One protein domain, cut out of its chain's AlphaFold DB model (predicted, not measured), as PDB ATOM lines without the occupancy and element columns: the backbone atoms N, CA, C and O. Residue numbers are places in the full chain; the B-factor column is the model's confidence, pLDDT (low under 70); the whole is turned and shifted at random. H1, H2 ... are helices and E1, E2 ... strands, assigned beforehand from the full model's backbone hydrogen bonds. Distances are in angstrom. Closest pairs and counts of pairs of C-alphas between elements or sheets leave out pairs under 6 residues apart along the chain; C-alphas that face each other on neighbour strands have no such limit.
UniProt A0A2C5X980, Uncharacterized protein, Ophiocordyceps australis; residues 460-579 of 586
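Overview. This is residues 460 to 579 of the 586 residues of an uncharacterized protein of Ophiocordyceps australis (UniProt A0A2C5X980). Look for two separate two-stranded ribbons: E3 and E4 form one in the middle of a loose frame, and the hairpin of E1 and E2 reaches away to one side. H1, H2 and H3 lie spread round the E3 and E4 ribbon without touching one another, and residues 551 to 560 stick out. The 120 printed residues hold three named helices and four named strands in the order H1, E1, E2, H2, E3, H3, E4; both sheets are antiparallel. The class is mixed, helices and strands, with 53 residues, under half, in named elements. The whole is only just loose, close to compact, with a radius of gyration of the C-alphas of 16.6 A and spans of 46 by 45 by 28 A.

Arrangement. Start at H1, residues 460 to 470, which touches no helix. Next find the hairpin of E1, residues 496 to 501, and E2, residues 512 to 516, antiparallel at 162 degrees, with N 498 and O 514 2.8 A apart. H2, residues 526 to 532, is apart from H1. E3, residues 540 to 546, and E4, residues 569 to 576, are antiparallel at 160 degrees; N 543 and O 573 are 2.8 A apart. E2 and E4 are near each other, with 5 pairs of C-alphas within 10 A. H3, residues 558 to 566, comes closest to E4 at the C-alphas of Leu 564 and Val 570, 7.1 A. In H1, H2 and H3 every O i to N i+4 pair is within hydrogen-bond range.

Along the chain. Find C-alpha 460 at (178.799, 209.941, 245.449); from there H1 runs 15.3 A. E1 spans 15.0 A, E2 13.6 A, H2 10.0 A, E3 19.1 A and H3 12.3 A. E4 runs 20.6 A to C-alpha 576 at (185.153, 216.276, 230.136).

Size, cuts and confidence. The C-alphas of Pro 476 and Val 505, 49.0 A, are the farthest apart. The printed part has no cut; the links H1 to E1 and E3 to H3 are long. Confidence is under 70 at residues 474 to 480, 547 to 572 and 574 to 579.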
ATOM      1  N   ARG A 460     178.211 210.515 244.229       90.81
ATOM      2  CA  ARG A 460     178.799 209.941 245.449       90.81
ATOM      3  C   ARG A 460     178.441 208.457 245.577       90.81
ATOM      4  O   ARG A 460     179.338 207.639 245.780       90.81
ATOM      5  N   LYS A 461     177.163 208.087 245.439       90.44
ATOM      6  CA  LYS A 461     176.719 206.688 245.576       90.44
ATOM      7  C   LYS A 461     177.263 205.775 244.483       90.44
ATOM      8  O   LYS A 461     177.638 204.644 244.799       90.44
ATOM      9  N   ASP A 462     177.395 206.256 243.251       91.38
ATOM     10  CA  ASP A 462     178.034 205.498 242.174       91.38
ATOM     11  C   ASP A 462     179.536 205.282 242.430       91.38
ATOM     12  O   ASP A 462     180.024 204.159 242.269       91.38
ATOM     13  N   ILE A 463     180.258 206.301 242.915       89.88
ATOM     14  CA  ILE A 463     181.679 206.194 243.299       89.88
ATOM     15  C   ILE A 463     181.855 205.218 244.471       89.88
ATOM     16  O   ILE A 463     182.646 204.277 244.370       89.88
ATOM     17  N   GLU A 464     181.076 205.363 245.550       87.75
ATOM     18  CA  GLU A 464     181.085 204.429 246.682       87.75
ATOM     19  C   GLU A 464     180.820 202.980 246.221       87.75
ATOM     20  O   GLU A 464     181.516 202.040 246.618       87.75
ATOM     21  N   ALA A 465     179.808 202.770 245.369       89.69
ATOM     22  CA  ALA A 465     179.442 201.448 244.866       89.69
ATOM     23  C   ALA A 465     180.508 200.856 243.929       89.69
ATOM     24  O   ALA A 465     180.705 199.637 243.913       89.69
ATOM     25  N   ALA A 466     181.205 201.697 243.162       89.50
ATOM     26  CA  ALA A 466     182.306 201.296 242.297       89.50
ATOM     27  C   ALA A 466     183.543 200.873 243.108       89.50
ATOM     28  O   ALA A 466     184.086 199.794 242.853       89.50
ATOM     29  N   LEU A 467     183.939 201.651 244.122       86.44
ATOM     30  CA  LEU A 467     185.092 201.361 244.984       86.44
ATOM     31  C   LEU A 467     184.878 200.097 245.833       86.44
ATOM     32  O   LEU A 467     185.719 199.193 245.814       86.44
ATOM     33  N   ARG A 468     183.702 199.943 246.465       86.50
ATOM     34  CA  ARG A 468     183.328 198.721 247.217       86.50
ATOM     35  C   ARG A 468     183.403 197.445 246.363       86.50
ATOM     36  O   ARG A 468     183.676 196.361 246.882       86.50
ATOM     37  N   ARG A 469     183.166 197.550 245.048       87.56
ATOM     38  CA  ARG A 469     183.299 196.440 244.083       87.56
ATOM     39  C   ARG A 469     184.737 196.206 243.623       87.56
ATOM     40  O   ARG A 469     185.085 195.059 243.351       87.56
ATOM     41  N   LEU A 470     185.549 197.260 243.527       82.25
ATOM     42  CA  LEU A 470     186.938 197.202 243.064       82.25
ATOM     43  C   LEU A 470     187.884 196.556 244.094       82.25
ATOM     44  O   LEU A 470     188.892 195.978 243.697       82.25
ATOM     45  N   ARG A 471     187.524 196.581 245.388       77.69
ATOM     46  CA  ARG A 471     188.234 195.911 246.499       77.69
ATOM     47  C   ARG A 471     189.742 196.174 246.486       77.69
ATOM     48  O   ARG A 471     190.539 195.324 246.067       77.69
ATOM     49  N   LEU A 472     190.097 197.364 246.958       74.75
ATOM     50  CA  LEU A 472     191.470 197.723 247.273       74.75
ATOM     51  C   LEU A 472     192.043 196.767 248.332       74.75
ATOM     52  O   LEU A 472     191.378 196.420 249.306       74.75
ATOM     53  N   VAL A 473     193.277 196.330 248.108       70.75
ATOM     54  CA  VAL A 473     194.084 195.537 249.029       70.75
ATOM     55  C   VAL A 473     195.435 196.223 249.178       70.75
ATOM     56  O   VAL A 473     196.232 196.284 248.234       70.75
ATOM     57  N   SER A 474     195.688 196.717 250.386       63.59
ATOM     58  CA  SER A 474     196.963 197.293 250.805       63.59
ATOM     59  C   SER A 474     198.004 196.182 250.935       63.59
ATOM     60  O   SER A 474     197.983 195.391 251.879       63.59
ATOM     61  N   GLY A 475     198.882 196.080 249.937       59.28
ATOM     62  CA  GLY A 475     200.006 195.146 249.941       59.28
ATOM     63  C   GLY A 475     201.208 195.675 250.738       59.28
ATOM     64  O   GLY A 475     201.203 196.814 251.195       59.28
ATOM     65  N   PRO A 476     202.279 194.872 250.879       53.97
ATOM     66  CA  PRO A 476     203.547 195.323 251.462       53.97
ATOM     67  C   PRO A 476     204.374 196.236 250.528       53.97
ATOM     68  O   PRO A 476     205.447 196.687 250.918       53.97
ATOM     69  N   SER A 477     203.911 196.484 249.299       55.72
ATOM     70  CA  SER A 477     204.439 197.501 248.381       55.72
ATOM     71  C   SER A 477     203.621 198.789 248.478       55.72
ATOM     72  O   SER A 477     202.410 198.718 248.650       55.72
ATOM     73  N   GLU A 478     204.251 199.946 248.264       58.12
ATOM     74  CA  GLU A 478     203.582 201.263 248.293       58.12
ATOM     75  C   GLU A 478     202.505 201.455 247.200       58.12
ATOM     76  O   GLU A 478     201.734 202.410 247.262       58.12
ATOM     77  N   GLU A 479     202.422 200.563 246.204       62.69
ATOM     78  CA  GLU A 479     201.394 200.621 245.161       62.69
ATOM     79  C   GLU A 479     200.089 199.897 245.571       62.69
ATOM     80  O   GLU A 479     200.129 198.713 245.933       62.69
ATOM     81  N   PRO A 480     198.918 200.563 245.473       66.69
ATOM     82  CA  PRO A 480     197.618 199.969 245.782       66.69
ATOM     83  C   PRO A 480     197.245 198.862 244.785       66.69
ATOM     84  O   PRO A 480     197.265 199.066 243.570       66.69
ATOM     85  N   SER A 481     196.846 197.689 245.291       74.31
ATOM     86  CA  SER A 481     196.438 196.553 244.453       74.31
ATOM     87  C   SER A 481     194.920 196.359 244.462       74.31
ATOM     88  O   SER A 481     194.288 196.360 245.516       74.31
ATOM     89  N   PHE A 482     194.309 196.179 243.290       79.62
ATOM     90  CA  PHE A 482     192.862 195.985 243.154       79.62
ATOM     91  C   PHE A 482     192.543 194.522 242.842       79.62
ATOM     92  O   PHE A 482     193.080 193.954 241.892       79.62
ATOM     93  N   THR A 483     191.669 193.909 243.644       81.44
ATOM     94  CA  THR A 483     191.324 192.473 243.532       81.44
ATOM     95  C   THR A 483     189.916 192.212 243.006       81.44
ATOM     96  O   THR A 483     189.597 191.092 242.606       81.44
ATOM     97  N   GLY A 484     189.059 193.230 243.024       81.25
ATOM     98  CA  GLY A 484     187.688 193.177 242.546       81.25
ATOM     99  C   GLY A 484     187.519 193.739 241.135       81.25
ATOM    100  O   GLY A 484     188.474 194.084 240.442       81.25
ATOM    101  N   PHE A 485     186.263 193.832 240.705       83.81
ATOM    102  CA  PHE A 485     185.885 194.325 239.385       83.81
ATOM    103  C   PHE A 485     184.632 195.192 239.480       83.81
ATOM    104  O   PHE A 485     183.646 194.820 240.120       83.81
ATOM    105  N   SER A 486     184.638 196.308 238.761       86.19
ATOM    106  CA  SER A 486     183.470 197.151 238.540       86.19
ATOM    107  C   SER A 486     183.418 197.560 237.074       86.19
ATOM    108  O   SER A 486     184.447 197.811 236.455       86.19
ATOM    109  N   LYS A 487     182.208 197.662 236.516       87.75
ATOM    110  CA  LYS A 487     182.012 198.172 235.152       87.75
ATOM    111  C   LYS A 487     182.145 199.700 235.050       87.75
ATOM    112  O   LYS A 487     182.271 200.200 233.943       87.75
ATOM    113  N   MET A 488     182.098 200.416 236.181       87.94
ATOM    114  CA  MET A 488     182.028 201.889 236.252       87.94
ATOM    115  C   MET A 488     183.371 202.569 236.571       87.94
ATOM    116  O   MET A 488     183.427 203.789 236.630       87.94
ATOM    117  N   ILE A 489     184.449 201.814 236.806       89.06
ATOM    118  CA  ILE A 489     185.776 202.359 237.144       89.06
ATOM    119  C   ILE A 489     186.866 201.457 236.562       89.06
ATOM    120  O   ILE A 489     186.738 200.232 236.582       89.06
ATOM    121  N   VAL A 490     187.938 202.061 236.047       87.88
ATOM    122  CA  VAL A 490     189.084 201.363 235.450       87.88
ATOM    123  C   VAL A 490     190.376 202.009 235.963       87.88
ATOM    124  O   VAL A 490     190.444 203.237 235.995       87.88
ATOM    125  N   PRO A 491     191.405 201.235 236.353       85.00
ATOM    126  CA  PRO A 491     192.713 201.792 236.683       85.00
ATOM    127  C   PRO A 491     193.336 202.514 235.481       85.00
ATOM    128  O   PRO A 491     193.320 202.001 234.359       85.00
ATOM    129  N   ILE A 492     193.921 203.682 235.731       86.75
ATOM    130  CA  ILE A 492     194.563 204.522 234.715       86.75
ATOM    131  C   ILE A 492     196.072 204.601 234.943       86.75
ATOM    132  O   ILE A 492     196.557 204.463 236.067       86.75
ATOM    133  N   SER A 493     196.825 204.862 233.876       83.81
ATOM    134  CA  SER A 493     198.204 205.347 234.024       83.81
ATOM    135  C   SER A 493     198.202 206.798 234.517       83.81
ATOM    136  O   SER A 493     197.223 207.514 234.309       83.81
ATOM    137  N   LYS A 494     199.300 207.249 235.141       83.69
ATOM    138  CA  LYS A 494     199.438 208.630 235.636       83.69
ATOM    139  C   LYS A 494     199.086 209.647 234.528       83.69
ATOM    140  O   LYS A 494     199.777 209.641 233.507       83.69
ATOM    141  N   PRO A 495     198.072 210.517 234.717       88.50
ATOM    142  CA  PRO A 495     197.704 211.528 233.729       88.50
ATOM    143  C   PRO A 495     198.857 212.480 233.405       88.50
ATOM    144  O   PRO A 495     199.634 212.854 234.291       88.50
ATOM    145  N   ALA A 496     198.939 212.908 232.147       89.44
ATOM    146  CA  ALA A 496     199.887 213.919 231.693       89.44
ATOM    147  C   ALA A 496     199.141 215.203 231.315       89.44
ATOM    148  O   ALA A 496     198.272 215.169 230.449       89.44
ATOM    149  N   ILE A 497     199.476 216.336 231.937       90.88
ATOM    150  CA  ILE A 497     198.929 217.642 231.536       90.88
ATOM    151  C   ILE A 497     199.580 218.044 230.207       90.88
ATOM    152  O   ILE A 497     200.805 218.128 230.115       90.88
ATOM    153  N   VAL A 498     198.753 218.281 229.190       92.44
ATOM    154  CA  VAL A 498     199.163 218.605 227.816       92.44
ATOM    155  C   VAL A 498     199.117 220.112 227.565       92.44
ATOM    156  O   VAL A 498     199.987 220.655 226.888       92.44
ATOM    157  N   GLU A 499     198.110 220.796 228.109       91.81
ATOM    158  CA  GLU A 499     197.871 222.222 227.880       91.81
ATOM    159  C   GLU A 499     197.302 222.876 229.142       91.81
ATOM    160  O   GLU A 499     196.439 222.301 229.805       91.81
ATOM    161  N   VAL A 500     197.768 224.088 229.451       93.12
ATOM    162  CA  VAL A 500     197.193 224.970 230.475       93.12
ATOM    163  C   VAL A 500     197.011 226.340 229.834       93.12
ATOM    164  O   VAL A 500     197.989 227.028 229.537       93.12
ATOM    165  N   VAL A 501     195.763 226.723 229.587       92.06
ATOM    166  CA  VAL A 501     195.416 228.027 229.019       92.06
ATOM    167  C   VAL A 501     195.386 229.064 230.150       92.06
ATOM    168  O   VAL A 501     194.781 228.791 231.192       92.06
ATOM    169  N   PRO A 502     196.016 230.245 229.984       89.12
ATOM    170  CA  PRO A 502     196.025 231.288 231.007       89.12
ATOM    171  C   PRO A 502     194.621 231.693 231.496       89.12
ATOM    172  O   PRO A 502     193.650 231.538 230.750       89.12
ATOM    173  N   PRO A 503     194.499 232.235 232.723       86.94
ATOM    174  CA  PRO A 503     193.238 232.769 233.234       86.94
ATOM    175  C   PRO A 503     192.623 233.837 232.322       86.94
ATOM    176  O   PRO A 503     193.339 234.610 231.676       86.94
ATOM    177  N   GLN A 504     191.291 233.921 232.303       83.56
ATOM    178  CA  GLN A 504     190.607 235.069 231.705       83.56
ATOM    179  C   GLN A 504     190.731 236.311 232.600       83.56
ATOM    180  O   GLN A 504     191.005 236.219 233.796       83.56
ATOM    181  N   VAL A 505     190.512 237.498 232.027       82.06
ATOM    182  CA  VAL A 505     190.558 238.764 232.777       82.06
ATOM    183  C   VAL A 505     189.528 238.734 233.912       82.06
ATOM    184  O   VAL A 505     188.328 238.670 233.656       82.06
ATOM    185  N   GLY A 506     190.005 238.811 235.158       72.25
ATOM    186  CA  GLY A 506     189.171 238.743 236.362       72.25
ATOM    187  C   GLY A 506     188.988 237.340 236.956       72.25
ATOM    188  O   GLY A 506     188.177 237.190 237.863       72.25
ATOM    189  N   GLN A 507     189.716 236.329 236.471       72.94
ATOM    190  CA  GLN A 507     189.807 235.000 237.086       72.94
ATOM    191  C   GLN A 507     191.233 234.733 237.582       72.94
ATOM    192  O   GLN A 507     192.201 235.079 236.907       72.94
ATOM    193  N   ASP A 508     191.355 234.055 238.725       76.44
ATOM    194  CA  ASP A 508     192.644 233.649 239.312       76.44
ATOM    195  C   ASP A 508     193.043 232.199 238.953       76.44
ATOM    196  O   ASP A 508     194.110 231.719 239.334       76.44
ATOM    197  N   PHE A 509     192.188 231.488 238.212       79.06
ATOM    198  CA  PHE A 509     192.361 230.090 237.800       79.06
ATOM    199  C   PHE A 509     192.478 229.963 236.270       79.06
ATOM    200  O   PHE A 509     191.923 230.792 235.546       79.06
ATOM    201  N   PRO A 510     193.212 228.961 235.741       83.81
ATOM    202  CA  PRO A 510     193.392 228.787 234.299       83.81
ATOM    203  C   PRO A 510     192.054 228.566 233.585       83.81
ATOM    204  O   PRO A 510     191.186 227.864 234.098       83.81
ATOM    205  N   PHE A 511     191.907 229.125 232.381       82.00
ATOM    206  CA  PHE A 511     190.664 229.021 231.609       82.00
ATOM    207  C   PHE A 511     190.354 227.583 231.163       82.00
ATOM    208  O   PHE A 511     189.195 227.198 231.062       82.00
ATOM    209  N   LEU A 512     191.394 226.802 230.866       83.19
ATOM    210  CA  LEU A 512     191.280 225.422 230.403       83.19
ATOM    211  C   LEU A 512     192.549 224.652 230.771       83.19
ATOM    212  O   LEU A 512     193.657 225.151 230.578       83.19
ATOM    213  N   VAL A 513     192.388 223.420 231.242       86.69
ATOM    214  CA  VAL A 513     193.476 222.453 231.417       86.69
ATOM    215  C   VAL A 513     193.109 221.213 230.614       86.69
ATOM    216  O   VAL A 513     191.990 220.730 230.733       86.69
ATOM    217  N   LYS A 514     194.029 220.701 229.792       88.12
ATOM    218  CA  LYS A 514     193.851 219.426 229.081       88.12
ATOM    219  C   LYS A 514     194.823 218.393 229.618       88.12
ATOM    220  O   LYS A 514     196.019 218.678 229.726       88.12
ATOM    221  N   ALA A 515     194.332 217.186 229.872       88.50
ATOM    222  CA  ALA A 515     195.142 216.032 230.227       88.50
ATOM    223  C   ALA A 515     195.017 214.917 229.177       88.50
ATOM    224  O   ALA A 515     193.975 214.746 228.551       88.50
ATOM    225  N   GLU A 516     196.082 214.137 228.991       89.62
ATOM    226  CA  GLU A 516     196.038 212.854 228.287       89.62
ATOM    227  C   GLU A 516     195.983 211.732 229.333       89.62
ATOM    228  O   GLU A 516     196.868 211.608 230.188       89.62
ATOM    229  N   VAL A 517     194.922 210.922 229.273       88.19
ATOM    230  CA  VAL A 517     194.667 209.796 230.181       88.19
ATOM    231  C   VAL A 517     194.677 208.497 229.378       88.19
ATOM    232  O   VAL A 517     193.896 208.319 228.446       88.19
ATOM    233  N   SER A 518     195.572 207.573 229.737       87.94
ATOM    234  CA  SER A 518     195.683 206.252 229.101       87.94
ATOM    235  C   SER A 518     195.006 205.170 229.946       87.94
ATOM    236  O   SER A 518     195.339 205.006 231.124       87.94
ATOM    237  N   VAL A 519     194.102 204.403 229.327       85.06
ATOM    238  CA  VAL A 519     193.277 203.370 229.981       85.06
ATOM    239  C   VAL A 519     193.443 202.012 229.283       85.06
ATOM    240  O   VAL A 519     193.252 201.908 228.071       85.06
ATOM    241  N   ASP A 520     193.762 200.950 230.035       84.56
ATOM    242  CA  ASP A 520     193.826 199.576 229.507       84.56
ATOM    243  C   ASP A 520     192.467 198.864 229.626       84.56
ATOM    244  O   ASP A 520     192.105 198.315 230.667       84.56
ATOM    245  N   LEU A 521     191.721 198.827 228.520       85.62
ATOM    246  CA  LEU A 521     190.426 198.144 228.443       85.62
ATOM    247  C   LEU A 521     190.535 196.629 228.171       85.62
ATOM    248  O   LEU A 521     189.502 195.962 228.071       85.62
ATOM    249  N   GLN A 522     191.735 196.048 228.016       82.50
ATOM    250  CA  GLN A 522     191.878 194.618 227.690       82.50
ATOM    251  C   GLN A 522     191.393 193.702 228.818       82.50
ATOM    252  O   GLN A 522     190.911 192.602 228.551       82.50
ATOM    253  N   ARG A 523     191.486 194.172 230.067       75.19
ATOM    254  CA  ARG A 523     191.084 193.437 231.276       75.19
ATOM    255  C   ARG A 523     189.574 193.476 231.544       75.19
ATOM    256  O   ARG A 523     189.108 192.822 232.474       75.19
ATOM    257  N   LEU A 524     188.803 194.230 230.755       80.12
ATOM    258  CA  LEU A 524     187.358 194.372 230.935       80.12
ATOM    259  C   LEU A 524     186.571 193.289 230.170       80.12
ATOM    260  O   LEU A 524     186.900 192.984 229.019       80.12
ATOM    261  N   PRO A 525     185.468 192.760 230.741       84.56
ATOM    262  CA  PRO A 525     184.520 191.913 230.022       84.56
ATOM    263  C   PRO A 525     183.994 192.586 228.750       84.56
ATOM    264  O   PRO A 525     183.799 193.801 228.713       84.56
ATOM    265  N   GLY A 526     183.692 191.795 227.715       85.44
ATOM    266  CA  GLY A 526     183.382 192.305 226.371       85.44
ATOM    267  C   GLY A 526     182.246 193.335 226.289       85.44
ATOM    268  O   GLY A 526     182.305 194.218 225.438       85.44
ATOM    269  N   ASN A 527     181.247 193.271 227.179       86.56
ATOM    270  CA  ASN A 527     180.181 194.277 227.247       86.56
ATOM    271  C   ASN A 527     180.697 195.598 227.834       86.56
ATOM    272  O   ASN A 527     180.589 196.627 227.178       86.56
ATOM    273  N   SER A 528     181.349 195.566 229.000       86.12
ATOM    274  CA  SER A 528     181.941 196.760 229.619       86.12
ATOM    275  C   SER A 528     183.023 197.385 228.741       86.12
ATOM    276  O   SER A 528     183.076 198.599 228.609       86.12
ATOM    277  N   ARG A 529     183.836 196.580 228.045       87.38
ATOM    278  CA  ARG A 529     184.788 197.098 227.054       87.38
ATOM    279  C   ARG A 529     184.092 197.889 225.942       87.38
ATOM    280  O   ARG A 529     184.607 198.926 225.551       87.38
ATOM    281  N   ARG A 530     182.932 197.434 225.446       87.44
ATOM    282  CA  ARG A 530     182.141 198.179 224.447       87.44
ATOM    283  C   ARG A 530     181.556 199.469 225.016       87.44
ATOM    284  O   ARG A 530     181.566 200.460 224.303       87.44
ATOM    285  N   GLU A 531     181.083 199.455 226.263       89.44
ATOM    286  CA  GLU A 531     180.589 200.652 226.966       89.44
ATOM    287  C   GLU A 531     181.706 201.708 227.084       89.44
ATOM    288  O   GLU A 531     181.541 202.825 226.605       89.44
ATOM    289  N   TRP A 532     182.888 201.333 227.588       89.50
ATOM    290  CA  TRP A 532     184.044 202.238 227.702       89.50
ATOM    291  C   TRP A 532     184.617 202.697 226.354       89.50
ATOM    292  O   TRP A 532     185.085 203.824 226.239       89.50
ATOM    293  N   SER A 533     184.573 201.860 225.313       86.88
ATOM    294  CA  SER A 533     184.952 202.264 223.947       86.88
ATOM    295  C   SER A 533     183.892 203.120 223.237       86.88
ATOM    296  O   SER A 533     184.144 203.564 222.121       86.88
ATOM    297  N   ALA A 534     182.715 203.329 223.836       89.69
ATOM    298  CA  ALA A 534     181.637 204.140 223.272       89.69
ATOM    299  C   ALA A 534     181.560 205.562 223.859       89.69
ATOM    300  O   ALA A 534     180.653 206.301 223.463       89.69
ATOM    301  N   LEU A 535     182.492 205.930 224.753       88.38
ATOM    302  CA  LEU A 535     182.635 207.289 225.284       88.38
ATOM    303  C   LEU A 535     182.815 208.308 224.151       88.38
ATOM    304  O   LEU A 535     183.530 208.073 223.173       88.38
ATOM    305  N   ARG A 536     182.145 209.444 224.294       88.06
ATOM    306  CA  ARG A 536     182.019 210.507 223.295       88.06
ATOM    307  C   ARG A 536     182.691 211.792 223.781       88.06
ATOM    308  O   ARG A 536     183.057 211.885 224.952       88.06
ATOM    309  N   PRO A 537     182.870 212.788 222.897       86.31
ATOM    310  CA  PRO A 537     182.989 214.172 223.329       86.31
ATOM    311  C   PRO A 537     181.855 214.542 224.295       86.31
ATOM    312  O   PRO A 537     180.730 214.080 224.105       86.31
ATOM    313  N   ASP A 538     182.171 215.358 225.299       81.50
ATOM    314  CA  ASP A 538     181.253 215.892 226.319       81.50
ATOM    315  C   ASP A 538     180.728 214.858 227.351       81.50
ATOM    316  O   ASP A 538     179.970 215.215 228.254       81.50
ATOM    317  N   ASP A 539     181.156 213.587 227.288       87.81
ATOM    318  CA  ASP A 539     180.900 212.616 228.365       87.81
ATOM    319  C   ASP A 539     181.774 212.943 229.593       87.81
ATOM    320  O   ASP A 539     183.003 213.004 229.501       87.81
ATOM    321  N   VAL A 540     181.158 213.112 230.766       88.19
ATOM    322  CA  VAL A 540     181.879 213.414 232.017       88.19
ATOM    323  C   VAL A 540     182.448 212.139 232.640       88.19
ATOM    324  O   VAL A 540     181.721 211.173 232.885       88.19
ATOM    325  N   VAL A 541     183.741 212.155 232.965       90.06
ATOM    326  CA  VAL A 541     184.432 211.098 233.717       90.06
ATOM    327  C   VAL A 541     185.014 211.655 235.018       90.06
ATOM    328  O   VAL A 541     185.274 212.849 235.139       90.06
ATOM    329  N   PHE A 542     185.225 210.791 236.012       89.69
ATOM    330  CA  PHE A 542     185.805 211.176 237.301       89.69
ATOM    331  C   PHE A 542     187.152 210.484 237.504       89.69
ATOM    332  O   PHE A 542     187.234 209.256 237.574       89.69
ATOM    333  N   LEU A 543     188.209 211.283 237.613       88.75
ATOM    334  CA  LEU A 543     189.547 210.844 237.978       88.75
ATOM    335  C   LEU A 543     189.623 210.732 239.505       88.75
ATOM    336  O   LEU A 543     189.402 211.702 240.231       88.75
ATOM    337  N   LEU A 544     189.930 209.529 239.985       86.81
ATOM    338  CA  LEU A 544     189.947 209.181 241.403       86.81
ATOM    339  C   LEU A 544     191.380 208.849 241.824       86.81
ATOM    340  O   LEU A 544     191.996 207.936 241.273       86.81
ATOM    341  N   SER A 545     191.907 209.571 242.812       84.75
ATOM    342  CA  SER A 545     193.151 209.197 243.487       84.75
ATOM    343  C   SER A 545     192.801 208.371 244.718       84.75
ATOM    344  O   SER A 545     192.104 208.872 245.599       84.75
ATOM    345  N   VAL A 546     193.250 207.112 244.755       77.31
ATOM    346  CA  VAL A 546     192.930 206.159 245.826       77.31
ATOM    347  C   VAL A 546     194.218 205.551 246.391       77.31
ATOM    348  O   VAL A 546     195.051 205.071 245.619       77.31
ATOM    349  N   GLY A 547     194.386 205.566 247.711       67.75
ATOM    350  CA  GLY A 547     195.536 204.998 248.417       67.75
ATOM    351  C   GLY A 547     195.543 205.337 249.916       67.75
ATOM    352  O   GLY A 547     194.806 206.226 250.336       67.75
ATOM    353  N   PRO A 548     196.394 204.663 250.716       57.78
ATOM    354  CA  PRO A 548     196.403 204.794 252.170       57.78
ATOM    355  C   PRO A 548     196.638 206.242 252.606       57.78
ATOM    356  O   PRO A 548     197.680 206.839 252.313       57.78
ATOM    357  N   SER A 549     195.670 206.797 253.333       52.50
ATOM    358  CA  SER A 549     195.690 208.193 253.771       52.50
ATOM    359  C   SER A 549     196.903 208.500 254.655       52.50
ATOM    360  O   SER A 549     197.059 207.965 255.754       52.50
ATOM    361  N   SER A 550     197.781 209.397 254.194       42.44
ATOM    362  CA  SER A 550     198.921 209.842 255.000       42.44
ATOM    363  C   SER A 550     198.443 210.790 256.113       42.44
ATOM    364  O   SER A 550     197.782 211.782 255.790       42.44
ATOM    365  N   PRO A 551     198.811 210.585 257.390       39.16
ATOM    366  CA  PRO A 551     198.310 211.408 258.486       39.16
ATOM    367  C   PRO A 551     198.967 212.796 258.475       39.16
ATOM    368  O   PRO A 551     200.056 212.987 259.023       39.16
ATOM    369  N   LYS A 552     198.314 213.789 257.856       36.03
ATOM    370  CA  LYS A 552     198.754 215.191 257.903       36.03
ATOM    371  C   LYS A 552     197.607 216.186 258.064       36.03
ATOM    372  O   LYS A 552     196.701 216.245 257.250       36.03
ATOM    373  N   SER A 553     197.812 217.071 259.042       32.22
ATOM    374  CA  SER A 553     197.042 218.284 259.342       32.22
ATOM    375  C   SER A 553     195.622 218.057 259.869       32.22
ATOM    376  O   SER A 553     194.683 217.788 259.129       32.22
ATOM    377  N   ILE A 554     195.474 218.262 261.180       36.53
ATOM    378  CA  ILE A 554     194.183 218.452 261.844       36.53
ATOM    379  C   ILE A 554     193.486 219.650 261.182       36.53
ATOM    380  O   ILE A 554     193.911 220.791 261.363       36.53
ATOM    381  N   SER A 555     192.415 219.388 260.437       36.34
ATOM    382  CA  SER A 555     191.475 220.406 259.965       36.34
ATOM    383  C   SER A 555     190.057 220.043 260.419       36.34
ATOM    384  O   SER A 555     189.775 218.889 260.743       36.34
ATOM    385  N   ASN A 556     189.172 221.036 260.528       37.53
ATOM    386  CA  ASN A 556     187.954 220.973 261.355       37.53
ATOM    387  C   ASN A 556     186.781 220.157 260.749       37.53
ATOM    388  O   ASN A 556     185.628 220.577 260.836       37.53
ATOM    389  N   GLY A 557     187.056 218.999 260.141       45.53
ATOM    390  CA  GLY A 557     186.092 218.171 259.404       45.53
ATOM    391  C   GLY A 557     186.234 216.663 259.639       45.53
ATOM    392  O   GLY A 557     186.142 215.901 258.682       45.53
ATOM    393  N   GLN A 558     186.453 216.241 260.891       47.31
ATOM    394  CA  GLN A 558     186.779 214.852 261.271       47.31
ATOM    395  C   GLN A 558     185.905 213.782 260.579       47.31
ATOM    396  O   GLN A 558     186.454 212.863 259.986       47.31
ATOM    397  N   ASP A 559     184.576 213.919 260.551       45.22
ATOM    398  CA  ASP A 559     183.682 212.876 259.995       45.22
ATOM    399  C   ASP A 559     183.701 212.759 258.461       45.22
ATOM    400  O   ASP A 559     183.446 211.686 257.919       45.22
ATOM    401  N   ALA A 560     183.996 213.847 257.744       45.81
ATOM    402  CA  ALA A 560     184.181 213.798 256.289       45.81
ATOM    403  C   ALA A 560     185.535 213.167 255.939       45.81
ATOM    404  O   ALA A 560     185.669 212.475 254.933       45.81
ATOM    405  N   GLN A 561     186.530 213.388 256.800       51.03
ATOM    406  CA  GLN A 561     187.843 212.775 256.680       51.03
ATOM    407  C   GLN A 561     187.781 211.263 256.958       51.03
ATOM    408  O   GLN A 561     188.380 210.508 256.206       51.03
ATOM    409  N   ILE A 562     186.979 210.812 257.933       52.56
ATOM    410  CA  ILE A 562     186.778 209.383 258.235       52.56
ATOM    411  C   ILE A 562     186.161 208.618 257.048       52.56
ATOM    412  O   ILE A 562     186.663 207.557 256.702       52.56
ATOM    413  N   GLU A 563     185.130 209.140 256.367       53.97
ATOM    414  CA  GLU A 563     184.554 208.447 255.192       53.97
ATOM    415  C   GLU A 563     185.503 208.402 253.980       53.97
ATOM    416  O   GLU A 563     185.455 207.456 253.191       53.97
ATOM    417  N   LEU A 564     186.353 209.421 253.816       57.47
ATOM    418  CA  LEU A 564     187.406 209.433 252.798       57.47
ATOM    419  C   LEU A 564     188.525 208.440 253.151       57.47
ATOM    420  O   LEU A 564     188.994 207.731 252.264       57.47
ATOM    421  N   GLU A 565     188.897 208.341 254.430       56.44
ATOM    422  CA  GLU A 565     189.865 207.371 254.962       56.44
ATOM    423  C   GLU A 565     189.344 205.921 254.835       56.44
ATOM    424  O   GLU A 565     190.076 205.065 254.350       56.44
ATOM    425  N   ASP A 566     188.065 205.650 255.135       57.78
ATOM    426  CA  ASP A 566     187.410 204.331 254.976       57.78
ATOM    427  C   ASP A 566     187.308 203.854 253.509       57.78
ATOM    428  O   ASP A 566     187.130 202.660 253.240       57.78
ATOM    429  N   LEU A 567     187.377 204.780 252.546       57.66
ATOM    430  CA  LEU A 567     187.342 204.503 251.103       57.66
ATOM    431  C   LEU A 567     188.701 204.728 250.414       57.66
ATOM    432  O   LEU A 567     188.781 204.591 249.189       57.66
ATOM    433  N   ASP A 568     189.744 205.069 251.182       59.81
ATOM    434  CA  ASP A 568     191.085 205.452 250.722       59.81
ATOM    435  C   ASP A 568     191.093 206.573 249.648       59.81
ATOM    436  O   ASP A 568     192.003 206.647 248.823       59.81
ATOM    437  N   ILE A 569     190.086 207.457 249.606       64.44
ATOM    438  CA  ILE A 569     189.964 208.515 248.583       64.44
ATOM    439  C   ILE A 569     190.790 209.742 248.977       64.44
ATOM    440  O   ILE A 569     190.514 210.400 249.977       64.44
ATOM    441  N   VAL A 570     191.735 210.127 248.116       60.31
ATOM    442  CA  VAL A 570     192.597 211.302 248.318       60.31
ATOM    443  C   VAL A 570     192.092 212.529 247.544       60.31
ATOM    444  O   VAL A 570     192.097 213.634 248.080       60.31
ATOM    445  N   TYR A 571     191.646 212.350 246.294       65.12
ATOM    446  CA  TYR A 571     191.136 213.427 245.430       65.12
ATOM    447  C   TYR A 571     190.100 212.908 244.430       65.12
ATOM    448  O   TYR A 571     190.241 211.793 243.918       65.12
ATOM    449  N   ILE A 572     189.120 213.754 244.091       69.31
ATOM    450  CA  ILE A 572     188.153 213.504 243.012       69.31
ATOM    451  C   ILE A 572     188.174 214.689 242.052       69.31
ATOM    452  O   ILE A 572     187.842 215.808 242.440       69.31
ATOM    453  N   TRP A 573     188.561 214.435 240.803       71.00
ATOM    454  CA  TRP A 573     188.619 215.440 239.743       71.00
ATOM    455  C   TRP A 573     187.666 215.068 238.602       71.00
ATOM    456  O   TRP A 573     187.840 214.010 237.997       71.00
ATOM    457  N   PRO A 574     186.662 215.900 238.301       67.75
ATOM    458  CA  PRO A 574     185.815 215.723 237.133       67.75
ATOM    459  C   PRO A 574     186.562 216.180 235.872       67.75
ATOM    460  O   PRO A 574     187.291 217.172 235.910       67.75
ATOM    461  N   ASP A 575     186.373 215.468 234.767       67.50
ATOM    462  CA  ASP A 575     187.001 215.750 233.474       67.50
ATOM    463  C   ASP A 575     185.983 215.532 232.340       67.50
ATOM    464  O   ASP A 575     185.146 214.626 232.410       67.50
ATOM    465  N   GLU A 576     186.036 216.367 231.304       66.12
ATOM    466  CA  GLU A 576     185.153 216.276 230.136       66.12
ATOM    467  C   GLU A 576     185.893 215.555 229.007       66.12
ATOM    468  O   GLU A 576     186.898 216.032 228.476       66.12
ATOM    469  N   SER A 577     185.398 214.375 228.629       55.22
ATOM    470  CA  SER A 577     185.996 213.554 227.579       55.22
ATOM    471  C   SER A 577     186.104 214.328 226.264       55.22
ATOM    472  O   SER A 577     185.104 214.753 225.692       55.22
ATOM    473  N   THR A 578     187.315 214.423 225.711       51.06
ATOM    474  CA  THR A 578     187.552 214.836 224.319       51.06
ATOM    475  C   THR A 578     188.102 213.656 223.515       51.06
ATOM    476  O   THR A 578     189.272 213.631 223.125       51.06
ATOM    477  N   ALA A 579     187.267 212.633 223.318       39.94
ATOM    478  CA  ALA A 579     187.676 211.344 222.760       39.94
ATOM    479  C   ALA A 579     188.376 211.447 221.380       39.94
ATOM    480  O   ALA A 579     187.768 211.817 220.373       39.94
TER     481      ALA A 579